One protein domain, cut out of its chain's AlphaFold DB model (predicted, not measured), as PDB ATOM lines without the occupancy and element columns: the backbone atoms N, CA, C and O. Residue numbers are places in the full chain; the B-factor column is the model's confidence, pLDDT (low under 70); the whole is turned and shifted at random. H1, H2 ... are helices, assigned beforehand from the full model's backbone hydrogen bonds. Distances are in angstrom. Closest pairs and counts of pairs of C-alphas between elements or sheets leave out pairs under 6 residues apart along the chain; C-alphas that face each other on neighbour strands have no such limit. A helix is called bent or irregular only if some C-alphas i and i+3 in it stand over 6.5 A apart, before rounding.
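AT A GLANCE: This is residues 333 to 423 of the 549 residues of an uncharacterized protein of Sphingomonas alpina (UniProt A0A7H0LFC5). A long bent helix, H4, runs out from a compact body of three shorter helices and a looped stretch, residues 333 to 357. Its far end sticks out: residues 412 to 423, of which 412 to 421 belong to H4. The 91 printed residues, with H1 to H4 in chain order and no named strand, are all helix in class and compact, radius of gyration of the C-alphas 13.7 A, spanning 45 by 31 by 21 A.

IN THESE COORDINATES: H4, residues 397 to 421, was assigned as one helix by its hydrogen bonds but is bent: C-alphas 411 and 414 are 6.7 A apart. Arm H4a, residues 397 to 411, 21.2 A, begins at C-alpha (79.542, 91.855, 66.765); H4b, residues 414 to 421, 10.6 A, ends at (93.295, 123.351, 66.415). H3 is residues 383 to 395, 18.4 A; H1, 358 to 363, 8.8 A. H2, 369 to 375, 10.1 A, is irregular: C-alphas 370 and 373 are 7.8 A apart.

HOW THE PARTS SIT: H3 and H4a only just touch, only at the corner, with 3 pairs of C-alphas within 8 A, closest Ala 393 and Phe 400, 6.2 A. H2 and H3 form a helical hairpin, closest C-alphas Phe 375 and Phe 385, 6.9 A. H1 touches H2, about perpendicular at 75 degrees, closest C-alphas Val 363 and Ala 372, 5.9 A. Every O i to N i+4 pair is within hydrogen-bond range in H1, H3, H4a and H4b; H2 has 1 of 3, and 3 of 4 O i to N i+3 pairs.

THE WHOLE: The farthest C-alphas, Pro 383 and Lys 423, are 44.7 A apart. The printed part has no cut and no long link. Confidence is under 70 at 13 residues, among them 336 to 344.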
ATOM      1  N   GLY A 333      73.740  95.822  67.432       66.44
ATOM      2  CA  GLY A 333      72.522  95.335  66.786       66.44
ATOM      3  C   GLY A 333      71.226  96.006  67.232       66.44
ATOM      4  O   GLY A 333      70.169  95.631  66.725       66.44
ATOM      5  N   THR A 334      71.262  96.961  68.168       70.00
ATOM      6  CA  THR A 334      70.037  97.591  68.682       70.00
ATOM      7  C   THR A 334      69.307  98.365  67.586       70.00
ATOM      8  O   THR A 334      69.913  99.129  66.841       70.00
ATOM      9  N   ILE A 335      67.988  98.191  67.496       70.00
ATOM     10  CA  ILE A 335      67.131  98.892  66.536       70.00
ATOM     11  C   ILE A 335      65.939  99.461  67.298       70.00
ATOM     12  O   ILE A 335      65.257  98.711  67.996       70.00
ATOM     13  N   SER A 336      65.687 100.765  67.182       68.75
ATOM     14  CA  SER A 336      64.492 101.374  67.776       68.75
ATOM     15  C   SER A 336      63.231 100.986  66.996       68.75
ATOM     16  O   SER A 336      63.278 100.680  65.806       68.75
ATOM     17  N   THR A 337      62.072 100.998  67.655       56.28
ATOM     18  CA  THR A 337      60.790 100.675  67.007       56.28
ATOM     19  C   THR A 337      60.334 101.761  66.028       56.28
ATOM     20  O   THR A 337      59.524 101.483  65.147       56.28
ATOM     21  N   GLY A 338      60.840 102.993  66.168       53.81
ATOM     22  CA  GLY A 338      60.497 104.138  65.320       53.81
ATOM     23  C   GLY A 338      59.054 104.642  65.473       53.81
ATOM     24  O   GLY A 338      58.666 105.570  64.767       53.81
ATOM     25  N   GLN A 339      58.248 104.064  66.374       42.91
ATOM     26  CA  GLN A 339      56.873 104.511  66.615       42.91
ATOM     27  C   GLN A 339      56.863 105.864  67.336       42.91
ATOM     28  O   GLN A 339      57.357 105.983  68.451       42.91
ATOM     29  N   GLY A 340      56.282 106.881  66.696       44.59
ATOM     30  CA  GLY A 340      56.118 108.224  67.269       44.59
ATOM     31  C   GLY A 340      57.357 109.129  67.192       44.59
ATOM     32  O   GLY A 340      57.253 110.321  67.489       44.59
ATOM     33  N   ASP A 341      58.498 108.615  66.723       47.34
ATOM     34  CA  ASP A 341      59.756 109.358  66.681       47.34
ATOM     35  C   ASP A 341      59.989 110.064  65.340       47.34
ATOM     36  O   ASP A 341      60.091 109.457  64.275       47.34
ATOM     37  N   ALA A 342      60.216 111.377  65.413       50.75
ATOM     38  CA  ALA A 342      60.614 112.231  64.288       50.75
ATOM     39  C   ALA A 342      61.848 111.730  63.513       50.75
ATOM     40  O   ALA A 342      62.076 112.106  62.362       50.75
ATOM     41  N   GLY A 343      62.704 110.955  64.188       53.00
ATOM     42  CA  GLY A 343      63.974 110.451  63.674       53.00
ATOM     43  C   GLY A 343      63.854 109.208  62.793       53.00
ATOM     44  O   GLY A 343      64.844 108.864  62.138       53.00
ATOM     45  N   GLY A 344      62.672 108.583  62.743       68.81
ATOM     46  CA  GLY A 344      62.476 107.272  62.135       68.81
ATOM     47  C   GLY A 344      63.152 106.172  62.955       68.81
ATOM     48  O   GLY A 344      63.416 106.342  64.146       68.81
ATOM     49  N   ILE A 345      63.440 105.039  62.319       76.56
ATOM     50  CA  ILE A 345      64.161 103.938  62.964       76.56
ATOM     51  C   ILE A 345      65.619 104.359  63.214       76.56
ATOM     52  O   ILE A 345      66.253 104.996  62.372       76.56
ATOM     53  N   SER A 346      66.162 103.985  64.368       75.94
ATOM     54  CA  SER A 346      67.554 104.226  64.753       75.94
ATOM     55  C   SER A 346      68.297 102.912  64.945       75.94
ATOM     56  O   SER A 346      67.731 101.958  65.473       75.94
ATOM     57  N   TYR A 347      69.563 102.870  64.527       76.69
ATOM     58  CA  TYR A 347      70.354 101.643  64.436       76.69
ATOM     59  C   TYR A 347      71.659 101.700  65.236       76.69
ATOM     60  O   TYR A 347      72.366 102.709  65.229       76.69
ATOM     61  N   GLY A 348      72.008 100.581  65.860       72.06
ATOM     62  CA  GLY A 348      73.277 100.355  66.534       72.06
ATOM     63  C   GLY A 348      73.437 101.055  67.878       72.06
ATOM     64  O   GLY A 348      72.513 101.703  68.384       72.06
ATOM     65  N   SER A 349      74.629 100.928  68.459       67.19
ATOM     66  CA  SER A 349      74.933 101.433  69.802       67.19
ATOM     67  C   SER A 349      74.747 102.937  69.912       67.19
ATOM     68  O   SER A 349      74.240 103.416  70.916       67.19
ATOM     69  N   TYR A 350      75.068 103.671  68.846       71.31
ATOM     70  CA  TYR A 350      74.932 105.129  68.775       71.31
ATOM     71  C   TYR A 350      73.584 105.605  68.223       71.31
ATOM     72  O   TYR A 350      73.420 106.792  67.950       71.31
ATOM     73  N   GLN A 351      72.624 104.693  68.019       75.06
ATOM     74  CA  GLN A 351      71.268 105.008  67.553       75.06
ATOM     75  C   GLN A 351      71.257 105.906  66.298       75.06
ATOM     76  O   GLN A 351      70.619 106.959  66.242       75.06
ATOM     77  N   LEU A 352      71.961 105.463  65.255       82.12
ATOM     78  CA  LEU A 352      72.077 106.139  63.966       82.12
ATOM     79  C   LEU A 352      70.708 106.226  63.283       82.12
ATOM     80  O   LEU A 352      70.184 105.224  62.798       82.12
ATOM     81  N   SER A 353      70.128 107.424  63.234       79.94
ATOM     82  CA  SER A 353      68.746 107.600  62.780       79.94
ATOM     83  C   SER A 353      68.599 107.630  61.251       79.94
ATOM     84  O   SER A 353      69.455 108.162  60.527       79.94
ATOM     85  N   THR A 354      67.482 107.101  60.742       81.81
ATOM     86  CA  THR A 354      67.171 107.057  59.301       81.81
ATOM     87  C   THR A 354      66.832 108.424  58.737       81.81
ATOM     88  O   THR A 354      67.387 108.807  57.712       81.81
ATOM     89  N   ASN A 355      65.995 109.206  59.424       76.25
ATOM     90  CA  ASN A 355      65.497 110.478  58.885       76.25
ATOM     91  C   ASN A 355      66.582 111.564  58.843       76.25
ATOM     92  O   ASN A 355      66.435 112.568  58.156       76.25
ATOM     93  N   LYS A 356      67.700 111.355  59.551       71.19
ATOM     94  CA  LYS A 356      68.900 112.205  59.468       71.19
ATOM     95  C   LYS A 356      69.944 111.665  58.486       71.19
ATOM     96  O   LYS A 356      71.033 112.225  58.366       71.19
ATOM     97  N   GLY A 357      69.648 110.544  57.827       87.31
ATOM     98  CA  GLY A 357      70.544 109.861  56.901       87.31
ATOM     99  C   GLY A 357      71.777 109.237  57.558       87.31
ATOM    100  O   GLY A 357      72.693 108.846  56.842       87.31
ATOM    101  N   MET A 358      71.840 109.135  58.890       85.25
ATOM    102  CA  MET A 358      73.042 108.664  59.589       85.25
ATOM    103  C   MET A 358      73.262 107.166  59.398       85.25
ATOM    104  O   MET A 358      74.387 106.753  59.129       85.25
ATOM    105  N   ALA A 359      72.192 106.367  59.436       89.06
ATOM    106  CA  ALA A 359      72.271 104.939  59.128       89.06
ATOM    107  C   ALA A 359      72.779 104.692  57.695       89.06
ATOM    108  O   ALA A 359      73.647 103.850  57.484       89.06
ATOM    109  N   LYS A 360      72.294 105.484  56.724       92.81
ATOM    110  CA  LYS A 360      72.741 105.433  55.322       92.81
ATOM    111  C   LYS A 360      74.223 105.790  55.196       92.81
ATOM    112  O   LYS A 360      75.001 105.014  54.658       92.81
ATOM    113  N   LYS A 361      74.619 106.936  55.760       91.50
ATOM    114  CA  LYS A 361      76.013 107.400  55.748       91.50
ATOM    115  C   LYS A 361      76.963 106.385  56.372       91.50
ATOM    116  O   LYS A 361      78.072 106.242  55.878       91.50
ATOM    117  N   PHE A 362      76.544 105.698  57.433       94.12
ATOM    118  CA  PHE A 362      77.355 104.659  58.052       94.12
ATOM    119  C   PHE A 362      77.561 103.467  57.121       94.12
ATOM    120  O   PHE A 362      78.710 103.118  56.880       94.12
ATOM    121  N   VAL A 363      76.508 102.875  56.548       95.00
ATOM    122  CA  VAL A 363      76.678 101.694  55.674       95.00
ATOM    123  C   VAL A 363      77.415 102.008  54.366       95.00
ATOM    124  O   VAL A 363      78.020 101.118  53.778       95.00
ATOM    125  N   GLU A 364      77.409 103.273  53.936       92.69
ATOM    126  CA  GLU A 364      78.178 103.788  52.791       92.69
ATOM    127  C   GLU A 364      79.602 104.241  53.172       92.69
ATOM    128  O   GLU A 364      80.395 104.630  52.313       92.69
ATOM    129  N   SER A 365      79.938 104.232  54.462       89.62
ATOM    130  CA  SER A 365      81.221 104.717  54.959       89.62
ATOM    131  C   SER A 365      82.359 103.730  54.694       89.62
ATOM    132  O   SER A 365      82.158 102.535  54.470       89.62
ATOM    133  N   ARG A 366      83.602 104.224  54.781       85.31
ATOM    134  CA  ARG A 366      84.788 103.355  54.710       85.31
ATOM    135  C   ARG A 366      84.848 102.406  55.903       85.31
ATOM    136  O   ARG A 366      85.324 101.288  55.764       85.31
ATOM    137  N   GLU A 367      84.347 102.858  57.044       86.31
ATOM    138  CA  GLU A 367      84.320 102.128  58.304       86.31
ATOM    139  C   GLU A 367      83.390 100.903  58.215       86.31
ATOM    140  O   GLU A 367      83.698  99.859  58.777       86.31
ATOM    141  N   ALA A 368      82.313 100.981  57.423       89.50
ATOM    142  CA  ALA A 368      81.401  99.863  57.172       89.50
ATOM    143  C   ALA A 368      81.693  99.075  55.881       89.50
ATOM    144  O   ALA A 368      80.879  98.246  55.465       89.50
ATOM    145  N   LYS A 369      82.846  99.304  55.231       90.62
ATOM    146  CA  LYS A 369      83.153  98.748  53.900       90.62
ATOM    147  C   LYS A 369      83.035  97.221  53.837       90.62
ATOM    148  O   LYS A 369      82.603  96.697  52.815       90.62
ATOM    149  N   ALA A 370      83.361  96.518  54.924       89.31
ATOM    150  CA  ALA A 370      83.244  95.059  55.018       89.31
ATOM    151  C   ALA A 370      81.808  94.541  54.783       89.31
ATOM    152  O   ALA A 370      81.624  93.407  54.340       89.31
ATOM    153  N   TRP A 371      80.791  95.376  55.024       92.94
ATOM    154  CA  TRP A 371      79.377  95.021  54.889       92.94
ATOM    155  C   TRP A 371      78.651  95.766  53.768       92.94
ATOM    156  O   TRP A 371      77.464  95.513  53.560       92.94
ATOM    157  N   ALA A 372      79.330  96.646  53.026       89.75
ATOM    158  CA  ALA A 372      78.707  97.504  52.012       89.75
ATOM    159  C   ALA A 372      77.861  96.702  51.003       89.75
ATOM    160  O   ALA A 372      76.687  97.004  50.786       89.75
ATOM    161  N   GLU A 373      78.403  95.600  50.479       91.00
ATOM    162  CA  GLU A 373      77.686  94.713  49.550       91.00
ATOM    163  C   GLU A 373      76.445  94.058  50.168       91.00
ATOM    164  O   GLU A 373      75.457  93.809  49.481       91.00
ATOM    165  N   LYS A 374      76.455  93.798  51.480       90.75
ATOM    166  CA  LYS A 374      75.315  93.196  52.188       90.75
ATOM    167  C   LYS A 374      74.146  94.166  52.345       90.75
ATOM    168  O   LYS A 374      73.008  93.712  52.465       90.75
ATOM    169  N   PHE A 375      74.426  95.468  52.330       94.38
ATOM    170  CA  PHE A 375      73.428  96.536  52.366       94.38
ATOM    171  C   PHE A 375      73.062  97.076  50.977       94.38
ATOM    172  O   PHE A 375      72.184  97.932  50.873       94.38
ATOM    173  N   ARG A 376      73.684  96.579  49.900       92.88
ATOM    174  CA  ARG A 376      73.440  97.054  48.534       92.88
ATOM    175  C   ARG A 376      71.969  96.889  48.146       92.88
ATOM    176  O   ARG A 376      71.416  95.795  48.218       92.88
ATOM    177  N   GLY A 377      71.343  97.989  47.730       92.12
ATOM    178  CA  GLY A 377      69.922  98.028  47.366       92.12
ATOM    179  C   GLY A 377      68.949  97.979  48.552       92.12
ATOM    180  O   GLY A 377      67.742  97.964  48.329       92.12
ATOM    181  N   LEU A 378      69.434  97.968  49.800       93.69
ATOM    182  CA  LEU A 378      68.587  98.019  50.991       93.69
ATOM    183  C   LEU A 378      68.430  99.458  51.485       93.69
ATOM    184  O   LEU A 378      69.406 100.190  51.644       93.69
ATOM    185  N   THR A 379      67.199  99.838  51.813       93.00
ATOM    186  CA  THR A 379      66.889 101.180  52.322       93.00
ATOM    187  C   THR A 379      66.820 101.175  53.853       93.00
ATOM    188  O   THR A 379      66.019 100.414  54.410       93.00
ATOM    189  N   PRO A 380      67.601 102.017  54.561       90.44
ATOM    190  CA  PRO A 380      67.488 102.178  56.010       90.44
ATOM    191  C   PRO A 380      66.053 102.481  56.454       90.44
ATOM    192  O   PRO A 380      65.360 103.273  55.823       90.44
ATOM    193  N   GLY A 381      65.609 101.860  57.547       83.69
ATOM    194  CA  GLY A 381      64.234 101.974  58.045       83.69
ATOM    195  C   GLY A 381      63.274 100.912  57.501       83.69
ATOM    196  O   GLY A 381      62.157 100.792  57.991       83.69
ATOM    197  N   THR A 382      63.697 100.103  56.527       85.38
ATOM    198  CA  THR A 382      62.884  98.985  56.020       85.38
ATOM    199  C   THR A 382      63.116  97.696  56.818       85.38
ATOM    200  O   THR A 382      64.210  97.491  57.359       85.38
ATOM    201  N   PRO A 383      62.142  96.763  56.848       83.62
ATOM    202  CA  PRO A 383      62.328  95.453  57.474       83.62
ATOM    203  C   PRO A 383      63.532  94.678  56.923       83.62
ATOM    204  O   PRO A 383      64.266  94.066  57.696       83.62
ATOM    205  N   ALA A 384      63.778  94.745  55.609       84.44
ATOM    206  CA  ALA A 384      64.902  94.066  54.961       84.44
ATOM    207  C   ALA A 384      66.259  94.610  55.435       84.44
ATOM    208  O   ALA A 384      67.153  93.834  55.783       84.44
ATOM    209  N   PHE A 385      66.396  95.936  55.525       92.06
ATOM    210  CA  PHE A 385      67.592  96.567  56.078       92.06
ATOM    211  C   PHE A 385      67.781  96.215  57.558       92.06
ATOM    212  O   PHE A 385      68.873  95.822  57.962       92.06
ATOM    213  N   SER A 386      66.713  96.282  58.360       83.38
ATOM    214  CA  SER A 386      66.753  95.929  59.784       83.38
ATOM    215  C   SER A 386      67.122  94.475  60.035       83.38
ATOM    216  O   SER A 386      67.896  94.186  60.946       83.38
ATOM    217  N   LYS A 387      66.611  93.552  59.217       81.69
ATOM    218  CA  LYS A 387      67.002  92.142  59.264       81.69
ATOM    219  C   LYS A 387      68.499  91.999  59.004       81.69
ATOM    220  O   LYS A 387      69.193  91.392  59.815       81.69
ATOM    221  N   ARG A 388      69.004  92.623  57.935       87.19
ATOM    222  CA  ARG A 388      70.426  92.547  57.588       87.19
ATOM    223  C   ARG A 388      71.331  93.144  58.663       87.19
ATOM    224  O   ARG A 388      72.372  92.572  58.970       87.19
ATOM    225  N   TRP A 389      70.924  94.266  59.249       88.31
ATOM    226  CA  TRP A 389      71.652  94.906  60.339       88.31
ATOM    227  C   TRP A 389      71.834  93.968  61.535       88.31
ATOM    228  O   TRP A 389      72.946  93.827  62.036       88.31
ATOM    229  N   ARG A 390      70.761  93.290  61.968       80.00
ATOM    230  CA  ARG A 390      70.832  92.324  63.077       80.00
ATOM    231  C   ARG A 390      71.708  91.122  62.737       80.00
ATOM    232  O   ARG A 390      72.512  90.731  63.569       80.00
ATOM    233  N   GLU A 391      71.590  90.574  61.526       77.19
ATOM    234  CA  GLU A 391      72.433  89.451  61.081       77.19
ATOM    235  C   GLU A 391      73.924  89.782  61.189       77.19
ATOM    236  O   GLU A 391      74.700  88.985  61.709       77.19
ATOM    237  N   ILE A 392      74.318  90.973  60.735       77.19
ATOM    238  CA  ILE A 392      75.703  91.440  60.828       77.19
ATOM    239  C   ILE A 392      76.108  91.656  62.285       77.19
ATOM    240  O   ILE A 392      77.190  91.239  62.679       77.19
ATOM    241  N   ALA A 393      75.245  92.268  63.096       74.12
ATOM    242  CA  ALA A 393      75.550  92.534  64.497       74.12
ATOM    243  C   ALA A 393      75.680  91.269  65.356       74.12
ATOM    244  O   ALA A 393      76.383  91.306  66.360       74.12
ATOM    245  N   VAL A 394      75.011  90.176  64.980       68.00
ATOM    246  CA  VAL A 394      75.189  88.865  65.615       68.00
ATOM    247  C   VAL A 394      76.484  88.216  65.133       68.00
ATOM    248  O   VAL A 394      77.286  87.782  65.951       68.00
ATOM    249  N   ARG A 395      76.706  88.171  63.815       70.25
ATOM    250  CA  ARG A 395      77.843  87.453  63.221       70.25
ATOM    251  C   ARG A 395      79.192  88.123  63.492       70.25
ATOM    252  O   ARG A 395      80.167  87.445  63.782       70.25
ATOM    253  N   ASP A 396      79.235  89.446  63.383       72.75
ATOM    254  CA  ASP A 396      80.464  90.240  63.357       72.75
ATOM    255  C   ASP A 396      80.480  91.272  64.503       72.75
ATOM    256  O   ASP A 396      80.997  92.379  64.329       72.75
ATOM    257  N   ARG A 397      79.876  90.938  65.656       71.25
ATOM    258  CA  ARG A 397      79.542  91.855  66.765       71.25
ATOM    259  C   ARG A 397      80.622  92.895  67.061       71.25
ATOM    260  O   ARG A 397      80.363  94.091  66.915       71.25
ATOM    261  N   ASP A 398      81.818  92.458  67.440       69.62
ATOM    262  CA  ASP A 398      82.873  93.358  67.922       69.62
ATOM    263  C   ASP A 398      83.420  94.242  66.803       69.62
ATOM    264  O   ASP A 398      83.573  95.452  66.963       69.62
ATOM    265  N   THR A 399      83.632  93.665  65.620       70.62
ATOM    266  CA  THR A 399      84.085  94.434  64.453       70.62
ATOM    267  C   THR A 399      83.027  95.433  63.981       70.62
ATOM    268  O   THR A 399      83.367  96.549  63.586       70.62
ATOM    269  N   PHE A 400      81.740  95.091  64.084       79.69
ATOM    270  CA  PHE A 400      80.637  95.981  63.737       79.69
ATOM    271  C   PHE A 400      80.469  97.103  64.766       79.69
ATOM    272  O   PHE A 400      80.221  98.249  64.386       79.69
ATOM    273  N   GLN A 401      80.691  96.811  66.051       76.62
ATOM    274  CA  GLN A 401      80.767  97.816  67.108       76.62
ATOM    275  C   GLN A 401      81.927  98.787  66.882       76.62
ATOM    276  O   GLN A 401      81.729 100.003  66.897       76.62
ATOM    277  N   ALA A 402      83.124  98.262  66.614       70.75
ATOM    278  CA  ALA A 402      84.310  99.066  66.340       70.75
ATOM    279  C   ALA A 402      84.113  99.964  65.110       70.75
ATOM    280  O   ALA A 402      84.477 101.139  65.132       70.75
ATOM    281  N   ALA A 403      83.464  99.459  64.057       77.62
ATOM    282  CA  ALA A 403      83.129 100.252  62.880       77.62
ATOM    283  C   ALA A 403      82.145 101.391  63.191       77.62
ATOM    284  O   ALA A 403      82.341 102.518  62.730       77.62
ATOM    285  N   GLN A 404      81.099 101.129  63.984       79.75
ATOM    286  CA  GLN A 404      80.163 102.171  64.424       79.75
ATOM    287  C   GLN A 404      80.875 103.234  65.269       79.75
ATOM    288  O   GLN A 404      80.675 104.430  65.054       79.75
ATOM    289  N   HIS A 405      81.753 102.808  66.176       76.19
ATOM    290  CA  HIS A 405      82.570 103.698  66.991       76.19
ATOM    291  C   HIS A 405      83.496 104.579  66.135       76.19
ATOM    292  O   HIS A 405      83.464 105.808  66.241       76.19
ATOM    293  N   ALA A 406      84.255 103.977  65.214       74.19
ATOM    294  CA  ALA A 406      85.146 104.683  64.294       74.19
ATOM    295  C   ALA A 406      84.388 105.680  63.400       74.19
ATOM    296  O   ALA A 406      84.860 106.791  63.132       74.19
ATOM    297  N   PHE A 407      83.175 105.325  62.976       83.00
ATOM    298  CA  PHE A 407      82.316 106.231  62.225       83.00
ATOM    299  C   PHE A 407      81.927 107.468  63.050       83.00
ATOM    300  O   PHE A 407      81.999 108.589  62.535       83.00
ATOM    301  N   ILE A 408      81.576 107.309  64.332       79.94
ATOM    302  CA  ILE A 408      81.288 108.440  65.232       79.94
ATOM    303  C   ILE A 408      82.539 109.283  65.492       79.94
ATOM    304  O   ILE A 408      82.464 110.513  65.400       79.94
ATOM    305  N   LEU A 409      83.697 108.650  65.703       76.81
ATOM    306  CA  LEU A 409      84.987 109.331  65.849       76.81
ATOM    307  C   LEU A 409      85.252 110.278  64.676       76.81
ATOM    308  O   LEU A 409      85.639 111.436  64.857       76.81
ATOM    309  N   LYS A 410      85.014 109.805  63.455       77.25
ATOM    310  CA  LYS A 410      85.253 110.570  62.230       77.25
ATOM    311  C   LYS A 410      84.221 111.664  61.980       77.25
ATOM    312  O   LYS A 410      84.567 112.717  61.452       77.25
ATOM    313  N   THR A 411      82.960 111.419  62.319       77.19
ATOM    314  CA  THR A 411      81.854 112.328  61.973       77.19
ATOM    315  C   THR A 411      81.553 113.367  63.049       77.19
ATOM    316  O   THR A 411      80.996 114.413  62.721       77.19
ATOM    317  N   HIS A 412      81.951 113.124  64.300       76.75
ATOM    318  CA  HIS A 412      81.644 114.004  65.432       76.75
ATOM    319  C   HIS A 412      82.915 114.528  66.103       76.75
ATOM    320  O   HIS A 412      83.128 115.739  66.155       76.75
ATOM    321  N   TYR A 413      83.793 113.637  66.570       78.75
ATOM    322  CA  TYR A 413      84.970 114.029  67.352       78.75
ATOM    323  C   TYR A 413      86.038 114.741  66.513       78.75
ATOM    324  O   TYR A 413      86.422 115.876  66.803       78.75
ATOM    325  N   SER A 414      86.491 114.098  65.435       78.19
ATOM    326  CA  SER A 414      87.612 114.580  64.617       78.19
ATOM    327  C   SER A 414      87.386 115.983  64.033       78.19
ATOM    328  O   SER A 414      88.298 116.809  64.132       78.19
ATOM    329  N   PRO A 415      86.194 116.325  63.492       80.00
ATOM    330  CA  PRO A 415      85.931 117.670  62.983       80.00
ATOM    331  C   PRO A 415      86.000 118.742  64.075       80.00
ATOM    332  O   PRO A 415      86.490 119.842  63.824       80.00
ATOM    333  N   VAL A 416      85.553 118.430  65.296       80.56
ATOM    334  CA  VAL A 416      85.602 119.360  66.433       80.56
ATOM    335  C   VAL A 416      87.045 119.623  66.856       80.56
ATOM    336  O   VAL A 416      87.430 120.783  67.016       80.56
ATOM    337  N   VAL A 417      87.860 118.572  66.985       81.44
ATOM    338  CA  VAL A 417      89.284 118.703  67.333       81.44
ATOM    339  C   VAL A 417      90.037 119.499  66.268       81.44
ATOM    340  O   VAL A 417      90.758 120.442  66.603       81.44
ATOM    341  N   ALA A 418      89.830 119.181  64.987       75.81
ATOM    342  CA  ALA A 418      90.449 119.900  63.876       75.81
ATOM    343  C   ALA A 418      90.044 121.382  63.858       75.81
ATOM    344  O   ALA A 418      90.899 122.258  63.718       75.81
ATOM    345  N   ALA A 419      88.756 121.674  64.068       76.69
ATOM    346  CA  ALA A 419      88.253 123.040  64.093       76.69
ATOM    347  C   ALA A 419      88.859 123.867  65.234       76.69
ATOM    348  O   ALA A 419      89.165 125.035  65.017       76.69
ATOM    349  N   ILE A 420      89.045 123.288  66.426       85.75
ATOM    350  CA  ILE A 420      89.682 123.979  67.557       85.75
ATOM    351  C   ILE A 420      91.165 124.223  67.286       85.75
ATOM    352  O   ILE A 420      91.633 125.349  67.460       85.75
ATOM    353  N   ARG A 421      91.883 123.213  66.787       81.94
ATOM    354  CA  ARG A 421      93.295 123.351  66.415       81.94
ATOM    355  C   ARG A 421      93.506 124.455  65.373       81.94
ATOM    356  O   ARG A 421      94.476 125.192  65.465       81.94
ATOM    357  N   ALA A 422      92.578 124.611  64.431       81.12
ATOM    358  CA  ALA A 422      92.649 125.625  63.380       81.12
ATOM    359  C   ALA A 422      92.253 127.050  63.826       81.12
ATOM    360  O   ALA A 422      92.382 127.985  63.039       81.12
ATOM    361  N   LYS A 423      91.755 127.264  65.058       80.94
ATOM    362  CA  LYS A 423      91.292 128.597  65.507       80.94
ATOM    363  C   LYS A 423      92.409 129.632  65.634       80.94
ATOM    364  O   LYS A 423      92.124 130.823  65.528       80.94
TER     365      LYS A 423